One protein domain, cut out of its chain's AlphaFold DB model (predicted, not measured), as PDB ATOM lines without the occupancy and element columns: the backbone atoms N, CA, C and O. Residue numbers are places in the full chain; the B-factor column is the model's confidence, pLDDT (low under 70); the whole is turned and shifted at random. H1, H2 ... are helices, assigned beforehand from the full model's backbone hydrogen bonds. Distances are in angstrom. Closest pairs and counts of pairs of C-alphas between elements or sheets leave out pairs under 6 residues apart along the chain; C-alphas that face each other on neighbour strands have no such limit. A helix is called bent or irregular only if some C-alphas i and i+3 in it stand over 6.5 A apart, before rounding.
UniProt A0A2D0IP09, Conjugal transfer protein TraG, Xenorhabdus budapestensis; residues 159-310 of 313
ATOM      1  N   LEU A 159     191.866 227.081  91.839       75.62
ATOM      2  CA  LEU A 159     190.503 226.716  92.237       75.62
ATOM      3  C   LEU A 159     190.419 226.209  93.671       75.62
ATOM      4  O   LEU A 159     189.514 226.589  94.407       75.62
ATOM      5  N   ARG A 160     191.369 225.366  94.091       76.94
ATOM      6  CA  ARG A 160     191.432 224.905  95.480       76.94
ATOM      7  C   ARG A 160     191.593 226.085  96.435       76.94
ATOM      8  O   ARG A 160     190.934 226.102  97.468       76.94
ATOM      9  N   PHE A 161     192.443 227.049  96.092       79.25
ATOM     10  CA  PHE A 161     192.646 228.247  96.898       79.25
ATOM     11  C   PHE A 161     191.369 229.095  96.995       79.25
ATOM     12  O   PHE A 161     190.986 229.472  98.102       79.25
ATOM     13  N   ASP A 162     190.676 229.323  95.876       77.62
ATOM     14  CA  ASP A 162     189.415 230.073  95.835       77.62
ATOM     15  C   ASP A 162     188.324 229.384  96.674       77.62
ATOM     16  O   ASP A 162     187.665 230.023  97.495       77.62
ATOM     17  N   VAL A 163     188.174 228.058  96.543       78.44
ATOM     18  CA  VAL A 163     187.228 227.265  97.352       78.44
ATOM     19  C   VAL A 163     187.587 227.333  98.840       78.44
ATOM     20  O   VAL A 163     186.704 227.450  99.685       78.44
ATOM     21  N   GLN A 164     188.879 227.290  99.184       75.00
ATOM     22  CA  GLN A 164     189.339 227.399 100.572       75.00
ATOM     23  C   GLN A 164     189.082 228.779 101.187       75.00
ATOM     24  O   GLN A 164     188.863 228.851 102.392       75.00
ATOM     25  N   HIS A 165     189.089 229.844 100.384       76.75
ATOM     26  CA  HIS A 165     188.837 231.217 100.837       76.75
ATOM     27  C   HIS A 165     187.374 231.646 100.711       76.75
ATOM     28  O   HIS A 165     187.022 232.749 101.127       76.75
ATOM     29  N   THR A 166     186.506 230.788 100.174       78.19
ATOM     30  CA  THR A 166     185.071 231.057 100.147       78.19
ATOM     31  C   THR A 166     184.501 230.822 101.547       78.19
ATOM     32  O   THR A 166     184.487 229.693 102.042       78.19
ATOM     33  N   ARG A 167     184.052 231.901 102.194       77.81
ATOM     34  CA  ARG A 167     183.388 231.879 103.505       77.81
ATOM     35  C   ARG A 167     181.901 232.167 103.352       77.81
ATOM     36  O   ARG A 167     181.487 232.819 102.397       77.81
ATOM     37  N   ILE A 168     181.108 231.708 104.314       81.44
ATOM     38  CA  ILE A 168     179.684 232.041 104.381       81.44
ATOM     39  C   ILE A 168     179.554 233.493 104.849       81.44
ATOM     40  O   ILE A 168     179.923 233.817 105.974       81.44
ATOM     41  N   SER A 169     179.039 234.370 103.986       81.19
ATOM     42  CA  SER A 169     178.912 235.801 104.297       81.19
ATOM     43  C   SER A 169     177.767 236.113 105.261       81.19
ATOM     44  O   SER A 169     177.820 237.114 105.967       81.19
ATOM     45  N   ASN A 170     176.719 235.282 105.291       87.00
ATOM     46  CA  ASN A 170     175.557 235.501 106.151       87.00
ATOM     47  C   ASN A 170     175.751 234.849 107.541       87.00
ATOM     48  O   ASN A 170     175.695 233.618 107.635       87.00
ATOM     49  N   PRO A 171     175.891 235.633 108.630       87.62
ATOM     50  CA  PRO A 171     176.104 235.089 109.972       87.62
ATOM     51  C   PRO A 171     174.907 234.281 110.492       87.62
ATOM     52  O   PRO A 171     175.099 233.305 111.211       87.62
ATOM     53  N   ALA A 172     173.676 234.618 110.091       89.56
ATOM     54  CA  ALA A 172     172.489 233.861 110.487       89.56
ATOM     55  C   ALA A 172     172.480 232.453 109.869       89.56
ATOM     56  O   ALA A 172     172.076 231.493 110.520       89.56
ATOM     57  N   LEU A 173     172.974 232.309 108.633       89.62
ATOM     58  CA  LEU A 173     173.122 230.996 107.999       89.62
ATOM     59  C   LEU A 173     174.241 230.179 108.659       89.62
ATOM     60  O   LEU A 173     174.091 228.971 108.819       89.62
ATOM     61  N   ALA A 174     175.343 230.823 109.050       89.31
ATOM     62  CA  ALA A 174     176.418 230.157 109.783       89.31
ATOM     63  C   ALA A 174     175.928 229.625 111.144       89.31
ATOM     64  O   ALA A 174     176.197 228.470 111.471       89.31
ATOM     65  N   ALA A 175     175.142 230.416 111.883       90.44
ATOM     66  CA  ALA A 175     174.504 229.979 113.126       90.44
ATOM     67  C   ALA A 175     173.519 228.817 112.892       90.44
ATOM     68  O   ALA A 175     173.556 227.816 113.598       90.44
ATOM     69  N   GLU A 176     172.696 228.887 111.844       91.88
ATOM     70  CA  GLU A 176     171.762 227.806 111.503       91.88
ATOM     71  C   GLU A 176     172.484 226.489 111.143       91.88
ATOM     72  O   GLU A 176     172.009 225.404 111.481       91.88
ATOM     73  N   LEU A 177     173.656 226.559 110.504       92.56
ATOM     74  CA  LEU A 177     174.504 225.387 110.247       92.56
ATOM     75  C   LEU A 177     175.129 224.821 111.524       92.56
ATOM     76  O   LEU A 177     175.268 223.600 111.642       92.56
ATOM     77  N   GLN A 178     175.502 225.673 112.478       92.06
ATOM     78  CA  GLN A 178     175.965 225.227 113.794       92.06
ATOM     79  C   GLN A 178     174.846 224.507 114.547       92.06
ATOM     80  O   GLN A 178     175.072 223.413 115.067       92.06
ATOM     81  N   ASP A 179     173.625 225.044 114.514       93.75
ATOM     82  CA  ASP A 179     172.468 224.369 115.095       93.75
ATOM     83  C   ASP A 179     172.220 223.009 114.435       93.75
ATOM     84  O   ASP A 179     171.994 222.022 115.126       93.75
ATOM     85  N   PHE A 180     172.295 222.923 113.102       95.12
ATOM     86  CA  PHE A 180     172.156 221.649 112.390       95.12
ATOM     87  C   PHE A 180     173.245 220.654 112.804       95.12
ATOM     88  O   PHE A 180     172.990 219.461 112.987       95.12
ATOM     89  N   THR A 181     174.470 221.147 112.990       94.25
ATOM     90  CA  THR A 181     175.593 220.335 113.461       94.25
ATOM     91  C   THR A 181     175.296 219.737 114.836       94.25
ATOM     92  O   THR A 181     175.569 218.559 115.059       94.25
ATOM     93  N   HIS A 182     174.708 220.521 115.740       93.81
ATOM     94  CA  HIS A 182     174.386 220.087 117.095       93.81
ATOM     95  C   HIS A 182     173.146 219.180 117.157       93.81
ATOM     96  O   HIS A 182     173.203 218.096 117.737       93.81
ATOM     97  N   ASP A 183     172.046 219.599 116.534       94.44
ATOM     98  CA  ASP A 183     170.741 218.934 116.620       94.44
ATOM     99  C   ASP A 183     170.687 217.635 115.808       94.44
ATOM    100  O   ASP A 183     170.036 216.672 116.214       94.44
ATOM    101  N   CYS A 184     171.367 217.601 114.658       95.69
ATOM    102  CA  CYS A 184     171.273 216.505 113.698       95.69
ATOM    103  C   CYS A 184     172.567 215.698 113.625       95.69
ATOM    104  O   CYS A 184     172.580 214.507 113.934       95.69
ATOM    105  N   TYR A 185     173.665 216.325 113.200       95.19
ATOM    106  CA  TYR A 185     174.897 215.599 112.883       95.19
ATOM    107  C   TYR A 185     175.557 214.969 114.111       95.19
ATOM    108  O   TYR A 185     175.866 213.783 114.077       95.19
ATOM    109  N   ALA A 186     175.735 215.719 115.201       94.88
ATOM    110  CA  ALA A 186     176.373 215.207 116.410       94.88
ATOM    111  C   ALA A 186     175.606 214.015 117.004       94.88
ATOM    112  O   ALA A 186     176.216 213.025 117.410       94.88
ATOM    113  N   LEU A 187     174.271 214.086 117.002       94.81
ATOM    114  CA  LEU A 187     173.414 213.017 117.506       94.81
ATOM    115  C   LEU A 187     173.408 211.791 116.584       94.81
ATOM    116  O   LEU A 187     173.572 210.675 117.075       94.81
ATOM    117  N   ALA A 188     173.290 211.981 115.266       95.75
ATOM    118  CA  ALA A 188     173.380 210.886 114.296       95.75
ATOM    119  C   ALA A 188     174.747 210.190 114.359       95.75
ATOM    120  O   ALA A 188     174.825 208.967 114.423       95.75
ATOM    121  N   LEU A 189     175.833 210.963 114.440       94.69
ATOM    122  CA  LEU A 189     177.183 210.425 114.570       94.69
ATOM    123  C   LEU A 189     177.353 209.633 115.873       94.69
ATOM    124  O   LEU A 189     177.982 208.577 115.869       94.69
ATOM    125  N   TYR A 190     176.784 210.111 116.983       94.44
ATOM    126  CA  TYR A 190     176.785 209.378 118.249       94.44
ATOM    127  C   TYR A 190     176.024 208.047 118.140       94.44
ATOM    128  O   TYR A 190     176.572 207.000 118.486       94.44
ATOM    129  N   GLN A 191     174.802 208.066 117.597       94.00
ATOM    130  CA  GLN A 191     173.980 206.866 117.399       94.00
ATOM    131  C   GLN A 191     174.637 205.868 116.441       94.00
ATOM    132  O   GLN A 191     174.574 204.657 116.656       94.00
ATOM    133  N   TRP A 192     175.285 206.358 115.387       94.12
ATOM    134  CA  TRP A 192     176.032 205.530 114.451       94.12
ATOM    135  C   TRP A 192     177.239 204.878 115.126       94.12
ATOM    136  O   TRP A 192     177.360 203.658 115.075       94.12
ATOM    137  N   LYS A 193     178.065 205.644 115.855       93.00
ATOM    138  CA  LYS A 193     179.213 205.104 116.610       93.00
ATOM    139  C   LYS A 193     178.786 204.061 117.641       93.00
ATOM    140  O   LYS A 193     179.465 203.051 117.807       93.00
ATOM    141  N   GLN A 194     177.657 204.283 118.315       93.44
ATOM    142  CA  GLN A 194     177.113 203.343 119.293       93.44
ATOM    143  C   GLN A 194     176.670 202.018 118.650       93.44
ATOM    144  O   GLN A 194     176.871 200.960 119.247       93.44
ATOM    145  N   ARG A 195     176.086 202.066 117.445       93.00
ATOM    146  CA  ARG A 195     175.668 200.875 116.686       93.00
ATOM    147  C   ARG A 195     176.844 200.145 116.040       93.00
ATOM    148  O   ARG A 195     176.892 198.920 116.088       93.00
ATOM    149  N   ASP A 196     177.771 200.891 115.447       91.81
ATOM    150  CA  ASP A 196     178.925 200.343 114.731       91.81
ATOM    151  C   ASP A 196     179.972 199.750 115.683       91.81
ATOM    152  O   ASP A 196     180.586 198.733 115.373       91.81
ATOM    153  N   GLN A 197     180.161 200.357 116.861       90.31
ATOM    154  CA  GLN A 197     181.156 199.943 117.860       90.31
ATOM    155  C   GLN A 197     182.594 199.861 117.306       90.31
ATOM    156  O   GLN A 197     183.415 199.113 117.833       90.31
ATOM    157  N   GLY A 198     182.910 200.623 116.252       87.25
ATOM    158  CA  GLY A 198     184.234 200.648 115.623       87.25
ATOM    159  C   GLY A 198     184.526 199.438 114.734       87.25
ATOM    160  O   GLY A 198     185.690 199.089 114.547       87.25
ATOM    161  N   LYS A 199     183.490 198.769 114.220       91.00
ATOM    162  CA  LYS A 199     183.626 197.590 113.352       91.00
ATOM    163  C   LYS A 199     183.818 197.959 111.886       91.00
ATOM    164  O   LYS A 199     184.445 197.191 111.157       91.00
ATOM    165  N   THR A 200     183.291 199.097 111.439       90.62
ATOM    166  CA  THR A 200     183.431 199.519 110.043       90.62
ATOM    167  C   THR A 200     184.867 199.953 109.759       90.62
ATOM    168  O   THR A 200     185.359 200.936 110.307       90.62
ATOM    169  N   THR A 201     185.532 199.235 108.855       90.56
ATOM    170  CA  THR A 201     186.881 199.554 108.357       90.56
ATOM    171  C   THR A 201     186.877 200.114 106.937       90.56
ATOM    172  O   THR A 201     187.931 200.502 106.434       90.56
ATOM    173  N   ASP A 202     185.711 200.169 106.284       92.44
ATOM    174  CA  ASP A 202     185.584 200.687 104.924       92.44
ATOM    175  C   ASP A 202     185.842 202.208 104.900       92.44
ATOM    176  O   ASP A 202     185.041 202.980 105.447       92.44
ATOM    177  N   PRO A 203     186.924 202.673 104.244       90.00
ATOM    178  CA  PRO A 203     187.252 204.093 104.181       90.00
ATOM    179  C   PRO A 203     186.180 204.929 103.469       90.00
ATOM    180  O   PRO A 203     186.072 206.124 103.745       90.00
ATOM    181  N   ALA A 204     185.383 204.342 102.570       88.94
ATOM    182  CA  ALA A 204     184.326 205.068 101.871       88.94
ATOM    183  C   ALA A 204     183.184 205.454 102.821       88.94
ATOM    184  O   ALA A 204     182.711 206.592 102.783       88.94
ATOM    185  N   ILE A 205     182.784 204.531 103.699       88.25
ATOM    186  CA  ILE A 205     181.737 204.765 104.702       88.25
ATOM    187  C   ILE A 205     182.235 205.757 105.753       88.25
ATOM    188  O   ILE A 205     181.543 206.727 106.049       88.25
ATOM    189  N   LEU A 206     183.464 205.576 106.250       90.50
ATOM    190  CA  LEU A 206     184.058 206.476 107.243       90.50
ATOM    191  C   LEU A 206     184.114 207.926 106.730       90.50
ATOM    192  O   LEU A 206     183.604 208.837 107.380       90.50
ATOM    193  N   ASN A 207     184.611 208.132 105.507       90.19
ATOM    194  CA  ASN A 207     184.676 209.459 104.890       90.19
ATOM    195  C   ASN A 207     183.286 210.045 104.561       90.19
ATOM    196  O   ASN A 207     183.123 211.265 104.478       90.19
ATOM    197  N   ASP A 208     182.260 209.220 104.335       90.81
ATOM    198  CA  ASP A 208     180.885 209.714 104.193       90.81
ATOM    199  C   ASP A 208     180.299 210.178 105.533       90.81
ATOM    200  O   ASP A 208     179.536 211.140 105.543       90.81
ATOM    201  N   THR A 209     180.672 209.561 106.655       91.56
ATOM    202  CA  THR A 209     180.178 209.944 107.992       91.56
ATOM    203  C   THR A 209     180.846 211.182 108.593       91.56
ATOM    204  O   THR A 209     180.315 211.742 109.547       91.56
ATOM    205  N   ASP A 210     181.954 211.661 108.020       89.75
ATOM    206  CA  ASP A 210     182.751 212.781 108.551       89.75
ATOM    207  C   ASP A 210     182.161 214.186 108.291       89.75
ATOM    208  O   ASP A 210     182.800 215.203 108.584       89.75
ATOM    209  N   TRP A 211     180.958 214.296 107.714       91.69
ATOM    210  CA  TRP A 211     180.370 215.592 107.357       91.69
ATOM    211  C   TRP A 211     178.837 215.644 107.450       91.69
ATOM    212  O   TRP A 211     178.140 214.632 107.412       91.69
ATOM    213  N   LEU A 212     178.305 216.871 107.513       92.38
ATOM    214  CA  LEU A 212     176.882 217.168 107.750       92.38
ATOM    215  C   LEU A 212     175.920 216.581 106.710       92.38
ATOM    216  O   LEU A 212     174.767 216.320 107.021       92.38
ATOM    217  N   GLY A 213     176.358 216.424 105.462       91.31
ATOM    218  CA  GLY A 213     175.516 215.942 104.367       91.31
ATOM    219  C   GLY A 213     175.682 214.458 104.054       91.31
ATOM    220  O   GLY A 213     175.357 214.065 102.935       91.31
ATOM    221  N   SER A 214     176.210 213.671 104.998       93.56
ATOM    222  CA  SER A 214     176.427 212.226 104.866       93.56
ATOM    223  C   SER A 214     175.240 211.514 104.217       93.56
ATOM    224  O   SER A 214     174.091 211.653 104.655       93.56
ATOM    225  N   ARG A 215     175.516 210.703 103.192       92.38
ATOM    226  CA  ARG A 215     174.495 209.871 102.537       92.38
ATOM    227  C   ARG A 215     173.972 208.805 103.494       92.38
ATOM    228  O   ARG A 215     172.774 208.533 103.497       92.38
ATOM    229  N   THR A 216     174.849 208.275 104.341       92.12
ATOM    230  CA  THR A 216     174.529 207.304 105.390       92.12
ATOM    231  C   THR A 216     173.510 207.878 106.375       92.12
ATOM    232  O   THR A 216     172.484 207.249 106.637       92.12
ATOM    233  N   PHE A 217     173.714 209.109 106.857       95.06
ATOM    234  CA  PHE A 217     172.756 209.747 107.767       95.06
ATOM    235  C   PHE A 217     171.467 210.183 107.059       95.06
ATOM    236  O   PHE A 217     170.383 209.992 107.608       95.06
ATOM    237  N   LEU A 218     171.550 210.680 105.818       93.75
ATOM    238  CA  LEU A 218     170.386 211.062 104.999       93.75
ATOM    239  C   LEU A 218     169.476 209.888 104.605       93.75
ATOM    240  O   LEU A 218     168.303 210.114 104.282       93.75
ATOM    241  N   ALA A 219     170.012 208.667 104.583       92.88
ATOM    242  CA  ALA A 219     169.267 207.433 104.348       92.88
ATOM    243  C   ALA A 219     168.747 206.786 105.645       92.88
ATOM    244  O   ALA A 219     167.871 205.928 105.580       92.88
ATOM    245  N   GLY A 220     169.262 207.199 106.807       92.56
ATOM    246  CA  GLY A 220     168.940 206.627 108.113       92.56
ATOM    247  C   GLY A 220     168.476 207.686 109.109       92.56
ATOM    248  O   GLY A 220     167.375 208.221 108.988       92.56
ATOM    249  N   ASP A 221     169.320 207.984 110.096       93.38
ATOM    250  CA  ASP A 221     168.967 208.739 111.310       93.38
ATOM    251  C   ASP A 221     168.346 210.122 111.029       93.38
ATOM    252  O   ASP A 221     167.486 210.589 111.772       93.38
ATOM    253  N   TYR A 222     168.681 210.780 109.915       95.94
ATOM    254  CA  TYR A 222     168.097 212.086 109.581       95.94
ATOM    255  C   TYR A 222     166.606 212.048 109.233       95.94
ATOM    256  O   TYR A 222     165.975 213.105 109.138       95.94
ATOM    257  N   HIS A 223     166.033 210.864 109.030       94.00
ATOM    258  CA  HIS A 223     164.593 210.695 108.886       94.00
ATOM    259  C   HIS A 223     163.835 210.856 110.206       94.00
ATOM    260  O   HIS A 223     162.691 211.305 110.185       94.00
ATOM    261  N   THR A 224     164.455 210.490 111.329       91.44
ATOM    262  CA  THR A 224     163.819 210.474 112.654       91.44
ATOM    263  C   THR A 224     164.214 211.685 113.487       91.44
ATOM    264  O   THR A 224     163.389 212.224 114.223       91.44
ATOM    265  N   LEU A 225     165.457 212.148 113.348       94.19
ATOM    266  CA  LEU A 225     165.946 213.343 114.023       94.19
ATOM    267  C   LEU A 225     165.284 214.611 113.462       94.19
ATOM    268  O   LEU A 225     164.989 214.710 112.268       94.19
ATOM    269  N   GLN A 226     165.064 215.597 114.330       93.25
ATOM    270  CA  GLN A 226     164.368 216.853 114.032       93.25
ATOM    271  C   GLN A 226     165.112 218.041 114.642       93.25
ATOM    272  O   GLN A 226     165.842 217.879 115.622       93.25
ATOM    273  N   SER A 227     164.869 219.244 114.118       93.94
ATOM    274  CA  SER A 227     165.385 220.466 114.743       93.94
ATOM    275  C   SER A 227     164.848 220.635 116.171       93.94
ATOM    276  O   SER A 227     163.709 220.273 116.485       93.94
ATOM    277  N   ARG A 228     165.659 221.198 117.072       91.88
ATOM    278  CA  ARG A 228     165.222 221.515 118.445       91.88
ATOM    279  C   ARG A 228     164.527 222.863 118.535       91.88
ATOM    280  O   ARG A 228     163.667 223.039 119.393       91.88
ATOM    281  N   MET A 229     164.876 223.777 117.635       91.06
ATOM    282  CA  MET A 229     164.277 225.102 117.499       91.06
ATOM    283  C   MET A 229     163.372 225.178 116.259       91.06
ATOM    284  O   MET A 229     163.628 224.463 115.278       91.06
ATOM    285  N   PRO A 230     162.323 226.023 116.286       92.19
ATOM    286  CA  PRO A 230     161.460 226.234 115.132       92.19
ATOM    287  C   PRO A 230     162.242 226.915 114.001       92.19
ATOM    288  O   PRO A 230     163.058 227.809 114.237       92.19
ATOM    289  N   ARG A 231     162.005 226.481 112.761       92.31
ATOM    290  CA  ARG A 231     162.657 227.022 111.564       92.31
ATOM    291  C   ARG A 231     161.630 227.736 110.698       92.31
ATOM    292  O   ARG A 231     160.785 227.085 110.091       92.31
ATOM    293  N   ALA A 232     161.758 229.056 110.581       89.75
ATOM    294  CA  ALA A 232     160.839 229.905 109.816       89.75
ATOM    295  C   ALA A 232     160.544 229.429 108.374       89.75
ATOM    296  O   ALA A 232     159.390 229.520 107.960       89.75
ATOM    297  N   PRO A 233     161.509 228.874 107.603       89.88
ATOM    298  CA  PRO A 233     161.237 228.386 106.245       89.88
ATOM    299  C   PRO A 233     160.342 227.142 106.174       89.88
ATOM    300  O   PRO A 233     159.914 226.764 105.084       89.88
ATOM    301  N   PHE A 234     160.097 226.472 107.301       92.38
ATOM    302  CA  PHE A 234     159.330 225.236 107.364       92.38
ATOM    303  C   PHE A 234     158.023 225.484 108.120       92.38
ATOM    304  O   PHE A 234     158.064 225.939 109.263       92.38
ATOM    305  N   PRO A 235     156.853 225.180 107.535       91.81
ATOM    306  CA  PRO A 235     155.587 225.353 108.229       91.81
ATOM    307  C   PRO A 235     155.457 224.342 109.371       91.81
ATOM    308  O   PRO A 235     155.932 223.201 109.271       91.81
ATOM    309  N   TRP A 236     154.785 224.760 110.443       92.19
ATOM    310  CA  TRP A 236     154.406 223.861 111.530       92.19
ATOM    311  C   TRP A 236     153.393 222.832 111.024       92.19
ATOM    312  O   TRP A 236     152.462 223.183 110.298       92.19
ATOM    313  N   GLN A 237     153.602 221.562 111.358       91.31
ATOM    314  CA  GLN A 237     152.734 220.461 110.934       91.31
ATOM    315  C   GLN A 237     152.369 219.604 112.134       91.31
ATOM    316  O   GLN A 237     153.256 219.050 112.776       91.31
ATOM    317  N   GLU A 238     151.075 219.422 112.379       89.12
ATOM    318  CA  GLU A 238     150.581 218.670 113.536       89.12
ATOM    319  C   GLU A 238     151.107 217.232 113.570       89.12
ATOM    320  O   GLU A 238     151.600 216.782 114.596       89.12
ATOM    321  N   SER A 239     151.133 216.542 112.426       90.38
ATOM    322  CA  SER A 239     151.609 215.154 112.324       90.38
ATOM    323  C   SER A 239     153.099 214.958 112.635       90.38
ATOM    324  O   SER A 239     153.537 213.826 112.823       90.38
ATOM    325  N   ARG A 240     153.898 216.031 112.622       88.81
ATOM    326  CA  ARG A 240     155.358 215.995 112.830       88.81
ATOM    327  C   ARG A 240     155.774 216.679 114.129       88.81
ATOM    328  O   ARG A 240     156.699 216.213 114.792       88.81
ATOM    329  N   ASP A 241     155.116 217.790 114.445       89.19
ATOM    330  CA  ASP A 241     155.487 218.729 115.503       89.19
ATOM    331  C   ASP A 241     154.578 218.608 116.739       89.19
ATOM    332  O   ASP A 241     154.721 219.393 117.680       89.19
ATOM    333  N   SER A 242     153.650 217.640 116.763       85.25
ATOM    334  CA  SER A 242     152.809 217.347 117.927       85.25
ATOM    335  C   SER A 242     153.665 217.184 119.186       85.25
ATOM    336  O   SER A 242     154.602 216.385 119.208       85.25
ATOM    337  N   GLY A 243     153.345 217.934 120.241       86.44
ATOM    338  CA  GLY A 243     154.107 217.933 121.496       86.44
ATOM    339  C   GLY A 243     155.241 218.962 121.565       86.44
ATOM    340  O   GLY A 243     155.902 219.056 122.598       86.44
ATOM    341  N   ARG A 244     155.456 219.768 120.517       88.62
ATOM    342  CA  ARG A 244     156.376 220.915 120.541       88.62
ATOM    343  C   ARG A 244     155.610 222.244 120.580       88.62
ATOM    344  O   ARG A 244     154.527 222.328 120.000       88.62
ATOM    345  N   PRO A 245     156.149 223.299 121.223       87.44
ATOM    346  CA  PRO A 245     155.478 224.596 121.291       87.44
ATOM    347  C   PRO A 245     155.218 225.199 119.905       87.44
ATOM    348  O   PRO A 245     156.135 225.321 119.093       87.44
ATOM    349  N   TYR A 246     153.984 225.637 119.649       86.19
ATOM    350  CA  TYR A 246     153.670 226.454 118.479       86.19
ATOM    351  C   TYR A 246     153.937 227.928 118.796       86.19
ATOM    352  O   TYR A 246     153.161 228.581 119.485       86.19
ATOM    353  N   THR A 247     155.061 228.450 118.307       85.00
ATOM    354  CA  THR A 247     155.495 229.837 118.560       85.00
ATOM    355  C   THR A 247     155.158 230.798 117.418       85.00
ATOM    356  O   THR A 247     155.509 231.973 117.483       85.00
ATOM    357  N   GLY A 248     154.542 230.308 116.335       84.88
ATOM    358  CA  GLY A 248     154.324 231.076 115.101       84.88
ATOM    359  C   GLY A 248     155.598 231.356 114.287       84.88
ATOM    360  O   GLY A 248     155.515 231.955 113.221       84.88
ATOM    361  N   GLN A 249     156.769 230.896 114.742       85.44
ATOM    362  CA  GLN A 249     158.081 231.125 114.108       85.44
ATOM    363  C   GLN A 249     158.514 229.978 113.171       85.44
ATOM    364  O   GLN A 249     159.692 229.840 112.843       85.44
ATOM    365  N   GLY A 250     157.569 229.131 112.752       90.19
ATOM    366  CA  GLY A 250     157.808 227.946 111.924       90.19
ATOM    367  C   GLY A 250     157.671 226.623 112.680       90.19
ATOM    368  O   GLY A 250     157.234 226.577 113.829       90.19
ATOM    369  N   GLY A 251     158.003 225.534 111.992       93.12
ATOM    370  CA  GLY A 251     157.905 224.155 112.469       93.12
ATOM    371  C   GLY A 251     159.258 223.518 112.774       93.12
ATOM    372  O   GLY A 251     160.303 224.164 112.669       93.12
ATOM    373  N   TYR A 252     159.234 222.229 113.116       94.38
ATOM    374  CA  TYR A 252     160.419 221.449 113.480       94.38
ATOM    375  C   TYR A 252     160.718 220.385 112.412       94.38
ATOM    376  O   TYR A 252     160.370 219.213 112.579       94.38
ATOM    377  N   PRO A 253     161.304 220.767 111.259       95.25
ATOM    378  CA  PRO A 253     161.565 219.827 110.173       95.25
ATOM    379  C   PRO A 253     162.463 218.672 110.625       95.25
ATOM    380  O   PRO A 253     163.328 218.825 111.492       95.25
ATOM    381  N   THR A 254     162.306 217.516 109.975       95.19
ATOM    382  CA  THR A 254     163.286 216.431 110.098       95.19
ATOM    383  C   THR A 254     164.633 216.890 109.552       95.19
ATOM    384  O   THR A 254     164.690 217.715 108.637       95.19
ATOM    385  N   CYS A 255     165.730 216.343 110.067       95.88
ATOM    386  CA  CYS A 255     167.079 216.698 109.626       95.88
ATOM    387  C   CYS A 255     167.256 216.499 108.114       95.88
ATOM    388  O   CYS A 255     167.880 217.317 107.439       95.88
ATOM    389  N   LYS A 256     166.613 215.473 107.542       95.69
ATOM    390  CA  LYS A 256     166.586 215.256 106.094       95.69
ATOM    391  C   LYS A 256     165.886 216.393 105.356       95.69
ATOM    392  O   LYS A 256     166.442 216.909 104.386       95.69
ATOM    393  N   ALA A 257     164.693 216.792 105.797       94.06
ATOM    394  CA  ALA A 257     163.965 217.898 105.180       94.06
ATOM    395  C   ALA A 257     164.737 219.217 105.338       94.06
ATOM    396  O   ALA A 257     164.901 219.960 104.371       94.06
ATOM    397  N   TRP A 258     165.294 219.473 106.517       95.25
ATOM    398  CA  TRP A 258     166.057 220.685 106.794       95.25
ATOM    399  C   TRP A 258     167.322 220.799 105.930       95.25
ATOM    400  O   TRP A 258     167.634 221.877 105.426       95.25
ATOM    401  N   TRP A 259     168.014 219.686 105.672       94.81
ATOM    402  CA  TRP A 259     169.202 219.675 104.819       94.81
ATOM    403  C   TRP A 259     168.882 219.736 103.319       94.81
ATOM    404  O   TRP A 259     169.516 220.497 102.587       94.81
ATOM    405  N   SER A 260     167.919 218.928 102.852       93.81
ATOM    406  CA  SER A 260     167.779 218.565 101.428       93.81
ATOM    407  C   SER A 260     166.572 219.154 100.692       93.81
ATOM    408  O   SER A 260     166.472 218.962  99.480       93.81
ATOM    409  N   THR A 261     165.662 219.861 101.373       93.62
ATOM    410  CA  THR A 261     164.498 220.464 100.696       93.62
ATOM    411  C   THR A 261     164.950 221.498  99.667       93.62
ATOM    412  O   THR A 261     165.761 222.370  99.973       93.62
ATOM    413  N   ALA A 262     164.410 221.419  98.451       88.56
ATOM    414  CA  ALA A 262     164.781 222.323  97.369       88.56
ATOM    415  C   ALA A 262     164.502 223.792  97.740       88.56
ATOM    416  O   ALA A 262     163.426 224.116  98.243       88.56
ATOM    417  N   LYS A 263     165.455 224.683  97.446       84.62
ATOM    418  CA  LYS A 263     165.436 226.142  97.694       84.62
ATOM    419  C   LYS A 263     165.440 226.579  99.166       84.62
ATOM    420  O   LYS A 263     166.048 227.600  99.476       84.62
ATOM    421  N   THR A 264     164.778 225.859 100.067       89.19
ATOM    422  CA  THR A 264     164.681 226.220 101.494       89.19
ATOM    423  C   THR A 264     165.703 225.500 102.371       89.19
ATOM    424  O   THR A 264     166.068 226.014 103.430       89.19
ATOM    425  N   GLY A 265     166.185 224.336 101.934       92.38
ATOM    426  CA  GLY A 265     167.133 223.511 102.669       92.38
ATOM    427  C   GLY A 265     168.519 224.137 102.781       92.38
ATOM    428  O   GLY A 265     168.941 224.955 101.955       92.38
ATOM    429  N   LEU A 266     169.251 223.721 103.814       92.12
ATOM    430  CA  LEU A 266     170.595 224.222 104.101       92.12
ATOM    431  C   LEU A 266     171.568 223.972 102.950       92.12
ATOM    432  O   LEU A 266     172.362 224.855 102.638       92.12
ATOM    433  N   LYS A 267     171.473 222.822 102.270       91.62
ATOM    434  CA  LYS A 267     172.324 222.504 101.119       91.62
ATOM    435  C   LYS A 267     172.250 223.591 100.045       91.62
ATOM    436  O   LYS A 267     173.275 224.162  99.684       91.62
ATOM    437  N   ASP A 268     171.052 223.903  99.561       89.56
ATOM    438  CA  ASP A 268     170.865 224.871  98.475       89.56
ATOM    439  C   ASP A 268     171.221 226.292  98.923       89.56
ATOM    440  O   ASP A 268     171.851 227.041  98.177       89.56
ATOM    441  N   ARG A 269     170.888 226.651 100.169       89.62
ATOM    442  CA  ARG A 269     171.219 227.964 100.739       89.62
ATOM    443  C   ARG A 269     172.722 228.170 100.900       89.62
ATOM    444  O   ARG A 269     173.191 229.273 100.643       89.62
ATOM    445  N   VAL A 270     173.478 227.138 101.278       88.81
ATOM    446  CA  VAL A 270     174.949 227.194 101.343       88.81
ATOM    447  C   VAL A 270     175.557 227.257  99.948       88.81
ATOM    448  O   VAL A 270     176.456 228.063  99.716       88.81
ATOM    449  N   LEU A 271     175.050 226.468  98.998       86.56
ATOM    450  CA  LEU A 271     175.510 226.524  97.607       86.56
ATOM    451  C   LEU A 271     175.279 227.913  96.988       86.56
ATOM    452  O   LEU A 271     176.125 228.385  96.228       86.56
ATOM    453  N   ALA A 272     174.187 228.586  97.358       85.19
ATOM    454  CA  ALA A 272     173.873 229.945  96.924       85.19
ATOM    455  C   ALA A 272     174.785 231.032  97.528       85.19
ATOM    456  O   ALA A 272     174.835 232.133  96.989       85.19
ATOM    457  N   GLN A 273     175.506 230.755  98.622       80.50
ATOM    458  CA  GLN A 273     176.495 231.693  99.180       80.50
ATOM    459  C   GLN A 273     177.817 231.688  98.409       80.50
ATOM    460  O   GLN A 273     178.596 232.631  98.525       80.50
ATOM    461  N   ALA A 274     178.107 230.628  97.654       76.75
ATOM    462  CA  ALA A 274     179.315 230.582  96.848       76.75
ATOM    463  C   ALA A 274     179.188 231.513  95.631       76.75
ATOM    464  O   ALA A 274     178.157 231.547  94.959       76.75
ATOM    465  N   ASP A 275     180.260 232.260  95.352       72.75
ATOM    466  CA  ASP A 275     180.316 233.251  94.273       72.75
ATOM    467  C   ASP A 275     179.907 232.615  92.921       72.75
ATOM    468  O   ASP A 275     180.446 231.563  92.551       72.75
ATOM    469  N   PRO A 276     178.987 233.222  92.144       71.06
ATOM    470  CA  PRO A 276     178.597 232.717  90.824       71.06
ATOM    471  C   PRO A 276     179.792 232.482  89.884       71.06
ATOM    472  O   PRO A 276     179.796 231.542  89.083       71.06
ATOM    473  N   GLY A 277     180.841 233.297  90.011       71.31
ATOM    474  CA  GLY A 277     182.101 233.146  89.296       71.31
ATOM    475  C   GLY A 277     182.886 231.899  89.709       71.31
ATOM    476  O   GLY A 277     183.488 231.264  88.844       71.31
ATOM    477  N   LEU A 278     182.849 231.491  90.983       75.44
ATOM    478  CA  LEU A 278     183.449 230.236  91.455       75.44
ATOM    479  C   LEU A 278     182.754 229.029  90.809       75.44
ATOM    480  O   LEU A 278     183.424 228.125  90.313       75.44
ATOM    481  N   TRP A 279     181.421 229.031  90.753       76.06
ATOM    482  CA  TRP A 279     180.648 227.951  90.127       76.06
ATOM    483  C   TRP A 279     180.891 227.842  88.623       76.06
ATOM    484  O   TRP A 279     181.044 226.737  88.092       76.06
ATOM    485  N   LEU A 280     180.988 228.979  87.934       74.94
ATOM    486  CA  LEU A 280     181.342 229.010  86.519       74.94
ATOM    487  C   LEU A 280     182.757 228.450  86.288       74.94
ATOM    488  O   LEU A 280     182.966 227.631  85.394       74.94
ATOM    489  N   ARG A 281     183.721 228.826  87.137       75.00
ATOM    490  CA  ARG A 281     185.094 228.297  87.106       75.00
ATOM    491  C   ARG A 281     185.134 226.786  87.347       75.00
ATOM    492  O   ARG A 281     185.814 226.051  86.630       75.00
ATOM    493  N   LEU A 282     184.386 226.307  88.336       75.94
ATOM    494  CA  LEU A 282     184.335 224.894  88.687       75.94
ATOM    495  C   LEU A 282     183.700 224.070  87.555       75.94
ATOM    496  O   LEU A 282     184.271 223.081  87.109       75.94
ATOM    497  N   SER A 283     182.561 224.510  87.020       74.94
ATOM    498  CA  SER A 283     181.866 223.808  85.930       74.94
ATOM    499  C   SER A 283     182.682 223.764  84.632       74.94
ATOM    500  O   SER A 283     182.748 222.717  83.984       74.94
ATOM    501  N   ALA A 284     183.372 224.853  84.277       75.88
ATOM    502  CA  ALA A 284     184.239 224.897  83.100       75.88
ATOM    503  C   ALA A 284     185.427 223.925  83.207       75.88
ATOM    504  O   ALA A 284     185.742 223.213  82.251       75.88
ATOM    505  N   THR A 285     186.068 223.849  84.377       74.81
ATOM    506  CA  THR A 285     187.204 222.937  84.583       74.81
ATOM    507  C   THR A 285     186.783 221.473  84.621       74.81
ATOM    508  O   THR A 285     187.484 220.626  84.069       74.81
ATOM    509  N   LEU A 286     185.607 221.168  85.169       75.69
ATOM    510  CA  LEU A 286     185.042 219.817  85.160       75.69
ATOM    511  C   LEU A 286     184.690 219.339  83.754       75.69
ATOM    512  O   LEU A 286     185.000 218.198  83.409       75.69
ATOM    513  N   LYS A 287     184.137 220.229  82.919       75.12
ATOM    514  CA  LYS A 287     183.873 219.940  81.504       75.12
ATOM    515  C   LYS A 287     185.160 219.617  80.741       75.12
ATOM    516  O   LYS A 287     185.162 218.689  79.941       75.12
ATOM    517  N   MET A 288     186.258 220.324  81.022       73.62
ATOM    518  CA  MET A 288     187.567 220.030  80.415       73.62
ATOM    519  C   MET A 288     188.202 218.724  80.919       73.62
ATOM    520  O   MET A 288     188.968 218.106  80.188       73.62
ATOM    521  N   LEU A 289     187.893 218.293  82.145       74.38
ATOM    522  CA  LEU A 289     188.421 217.057  82.741       74.38
ATOM    523  C   LEU A 289     187.534 215.825  82.501       74.38
ATOM    524  O   LEU A 289     187.903 214.734  82.932       74.38
ATOM    525  N   GLY A 290     186.369 215.983  81.863       72.62
ATOM    526  CA  GLY A 290     185.421 214.891  81.620       72.62
ATOM    527  C   GLY A 290     184.824 214.282  82.896       72.62
ATOM    528  O   GLY A 290     184.423 213.122  82.884       72.62
ATOM    529  N   LYS A 291     184.791 215.026  84.012       70.88
ATOM    530  CA  LYS A 291     184.327 214.520  85.315       70.88
ATOM    531  C   LYS A 291     182.899 214.949  85.647       70.88
ATOM    532  O   LYS A 291     182.449 216.024  85.250       70.88
ATOM    533  N   ASN A 292     182.199 214.117  86.423       71.81
ATOM    534  CA  ASN A 292     180.834 214.390  86.870       71.81
ATOM    535  C   ASN A 292     180.788 215.587  87.840       71.81
ATOM    536  O   ASN A 292     181.640 215.747  88.713       71.81
ATOM    537  N   THR A 293     179.764 216.427  87.696       69.94
ATOM    538  CA  THR A 293     179.602 217.666  88.471       69.94
ATOM    539  C   THR A 293     179.181 217.405  89.921       69.94
ATOM    540  O   THR A 293     179.540 218.175  90.810       69.94
ATOM    541  N   GLN A 294     178.474 216.303  90.189       74.00
ATOM    542  CA  GLN A 294     177.890 216.027  91.509       74.00
ATOM    543  C   GLN A 294     178.928 215.711  92.598       74.00
ATOM    544  O   GLN A 294     178.848 216.264  93.692       74.00
ATOM    545  N   GLU A 295     179.930 214.876  92.308       74.31
ATOM    546  CA  GLU A 295     180.989 214.534  93.278       74.31
ATOM    547  C   GLU A 295     181.801 215.768  93.688       74.31
ATOM    548  O   GLU A 295     182.153 215.959  94.852       74.31
ATOM    549  N   TYR A 296     182.048 216.664  92.732       74.81
ATOM    550  CA  TYR A 296     182.765 217.903  93.002       74.81
ATOM    551  C   TYR A 296     181.918 218.922  93.754       74.81
ATOM    552  O   TYR A 296     182.440 219.564  94.666       74.81
ATOM    553  N   GLN A 297     180.627 219.050  93.435       80.06
ATOM    554  CA  GLN A 297     179.699 219.864  94.226       80.06
ATOM    555  C   GLN A 297     179.706 219.439  95.695       80.06
ATOM    556  O   GLN A 297     179.747 220.294  96.576       80.06
ATOM    557  N   GLU A 298     179.735 218.134  95.959       84.56
ATOM    558  CA  GLU A 298     179.851 217.606  97.315       84.56
ATOM    559  C   GLU A 298     181.181 217.999  97.970       84.56
ATOM    560  O   GLU A 298     181.184 218.478  99.099       84.56
ATOM    561  N   SER A 299     182.308 217.888  97.258       81.88
ATOM    562  CA  SER A 299     183.623 218.289  97.788       81.88
ATOM    563  C   SER A 299     183.707 219.782  98.146       81.88
ATOM    564  O   SER A 299     184.282 220.148  99.173       81.88
ATOM    565  N   VAL A 300     183.090 220.647  97.332       82.38
ATOM    566  CA  VAL A 300     182.999 222.090  97.591       82.38
ATOM    567  C   VAL A 300     182.097 222.342  98.792       82.38
ATOM    568  O   VAL A 300     182.484 223.068  99.706       82.38
ATOM    569  N   LEU A 301     180.930 221.697  98.839       87.62
ATOM    570  CA  LEU A 301     179.982 221.831  99.939       87.62
ATOM    571  C   LEU A 301     180.592 221.375 101.271       87.62
ATOM    572  O   LEU A 301     180.521 222.121 102.243       87.62
ATOM    573  N   ARG A 302     181.256 220.211 101.296       88.31
ATOM    574  CA  ARG A 302     182.018 219.694 102.448       88.31
ATOM    575  C   ARG A 302     183.014 220.725 102.968       88.31
ATOM    576  O   ARG A 302     183.172 220.869 104.178       88.31
ATOM    577  N   ARG A 303     183.671 221.469 102.071       84.38
ATOM    578  CA  ARG A 303     184.603 222.521 102.480       84.38
ATOM    579  C   ARG A 303     183.887 223.754 103.029       84.38
ATOM    580  O   ARG A 303     184.300 224.254 104.071       84.38
ATOM    581  N   LEU A 304     182.823 224.215 102.375       84.00
ATOM    582  CA  LEU A 304     182.042 225.382 102.805       84.00
ATOM    583  C   LEU A 304     181.432 225.204 104.198       84.00
ATOM    584  O   LEU A 304     181.434 226.148 104.978       84.00
ATOM    585  N   VAL A 305     180.965 223.998 104.524       87.06
ATOM    586  CA  VAL A 305     180.381 223.693 105.841       87.06
ATOM    587  C   VAL A 305     181.409 223.240 106.879       87.06
ATOM    588  O   VAL A 305     181.039 222.861 107.986       87.06
ATOM    589  N   SER A 306     182.702 223.248 106.538       84.88
ATOM    590  CA  SER A 306     183.744 222.872 107.491       84.88
ATOM    591  C   SER A 306     183.880 223.923 108.604       84.88
ATOM    592  O   SER A 306     183.702 225.114 108.337       84.88
ATOM    593  N   PRO A 307     184.269 223.531 109.834       78.69
ATOM    594  CA  PRO A 307     184.381 224.457 110.967       78.69
ATOM    595  C   PRO A 307     185.263 225.680 110.684       78.69
ATOM    596  O   PRO A 307     184.968 226.780 111.138       78.69
ATOM    597  N   VAL A 308     186.313 225.499 109.875       75.94
ATOM    598  CA  VAL A 308     187.257 226.558 109.475       75.94
ATOM    599  C   VAL A 308     186.581 227.667 108.663       75.94
ATOM    600  O   VAL A 308     187.018 228.811 108.711       75.94
ATOM    601  N   ASN A 309     185.521 227.337 107.922       72.44
ATOM    602  CA  ASN A 309     184.798 228.275 107.066       72.44
ATOM    603  C   ASN A 309     183.517 228.825 107.726       72.44
ATOM    604  O   ASN A 309     182.898 229.734 107.171       72.44
ATOM    605  N   LEU A 310     183.139 228.293 108.896       69.19
ATOM    606  CA  LEU A 310     181.995 228.735 109.704       69.19
ATOM    607  C   LEU A 310     182.361 229.823 110.727       69.19
ATOM    608  O   LEU A 310     181.465 230.415 111.328       69.19
TER     609      LEU A 310
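AT A GLANCE: This is residues 159 to 310 of the 313 residues of the protein "Conjugal transfer protein TraG" of Xenorhabdus budapestensis (UniProt A0A2D0IP09). The model is shaped roughly like a T: one long bent helix, H2, makes the stem, and a body of short helices and loops crosses it at its first arm, H2a. H6 and H7 lie near the middle of the crossbar, at one end of it H1 packs on H8 and H9, and at the other end lies H5, reached by two long stretches with no named element, residues 220 to 237 and 242 to 254; the chain turns beyond the stem's far end, where residues 194 to 204 stick out, and folds back through H3 and H4. The printed part has 152 residues, with ten named helices, H1 to H10 in chain order, and no named strand; the class is all helix. The whole is compact, with a radius of gyration of the C-alphas of 16.7 A and spans of 52 by 41 by 25 A.

IN THESE COORDINATES: H2, residues 171 to 196, is the longest helix; by its hydrogen bonds it was assigned as one helix, but it is bent, with C-alphas 183 and 186 6.8 A apart. Its arm H2a, residues 171 to 183, begins at C-alpha 171 at (176.104, 235.089, 109.972) and is 18.3 A long; its arm H2b, residues 186 to 196, is 15.2 A long and ends at C-alpha 196 at (178.925, 200.343, 114.731). H1 is residues 159 to 165, H3 residues 203 to 209, H4 residues 215 to 219, H5 residues 238 to 241, H6 residues 255 to 260 and H7 residues 266 to 271. H8, residues 276 to 289, is 20.2 A long, and H9, residues 293 to 304, is 16.5 A long. H10, residues 307 to 310, ends at C-alpha 310 at (181.995, 228.735, 109.704).

HOW THE PARTS SIT: H2a and H2b stand at a shallow tilt of 29 degrees. H2a is close to H7 but not clearly touching, with the closest C-alphas those of Leu 177 and Leu 266, 7.4 A apart. It is likewise close to H6 but not clearly touching, at Phe 180 and Cys 255, whose C-alphas are 7.6 A apart. H10 is close to H2a but not clearly touching; the closest C-alphas, those of Leu 310 and Ala 174, are 5.8 A apart. H2b is close to H4 but not clearly touching, at the C-alphas of Ala 188 and Phe 217, 6.7 A apart. H3 and H4 touch, with the closest C-alphas, those of Asp 208 and Arg 215, 6.6 A apart. H6 and H7 touch only at the corner by their link, at Trp 259 and Leu 266, whose C-alphas are 4.8 A apart. H7 and H9 touch about perpendicular, at 78 degrees, with residues 301 to 304 of H9 alone; the closest C-alphas are those of Leu 271 and Leu 301, 6.9 A. H1 touches H9 at a shallow tilt of 29 degrees, the same way, closest at the C-alphas of Val 163 and Val 300, 6.7 A. H1 also touches H8 at a shallow tilt of 29 degrees, opposite ways, closest at the C-alphas of Leu 159 and Leu 282, 7.3 A. The helix packing is mostly aligned, only just: 2 of 3 pairs are at a shallow tilt. H5 touches no helix. Every O i to N i+4 pair is within hydrogen-bond range in H1, H2a, H2b, H3, H4, H6, H7, H8 and H9; H5 and H10 are too short for such a pair, and of their single O i to N i+3 pairs that of H10 is within range and that of H5 is not.

THE WHOLE: The two C-alphas farthest apart, those of Gly 243 and Met 288, are 53.0 A apart. Residues 194 to 204, of which 194 to 196 belong to H2, stand free. The printed part has no cut, and the links H4 to H5 and H5 to H6 are long, with 18 and 13 residues. The mean pLDDT of the printed part is 86.9, and residues 293 and 310 are under 70.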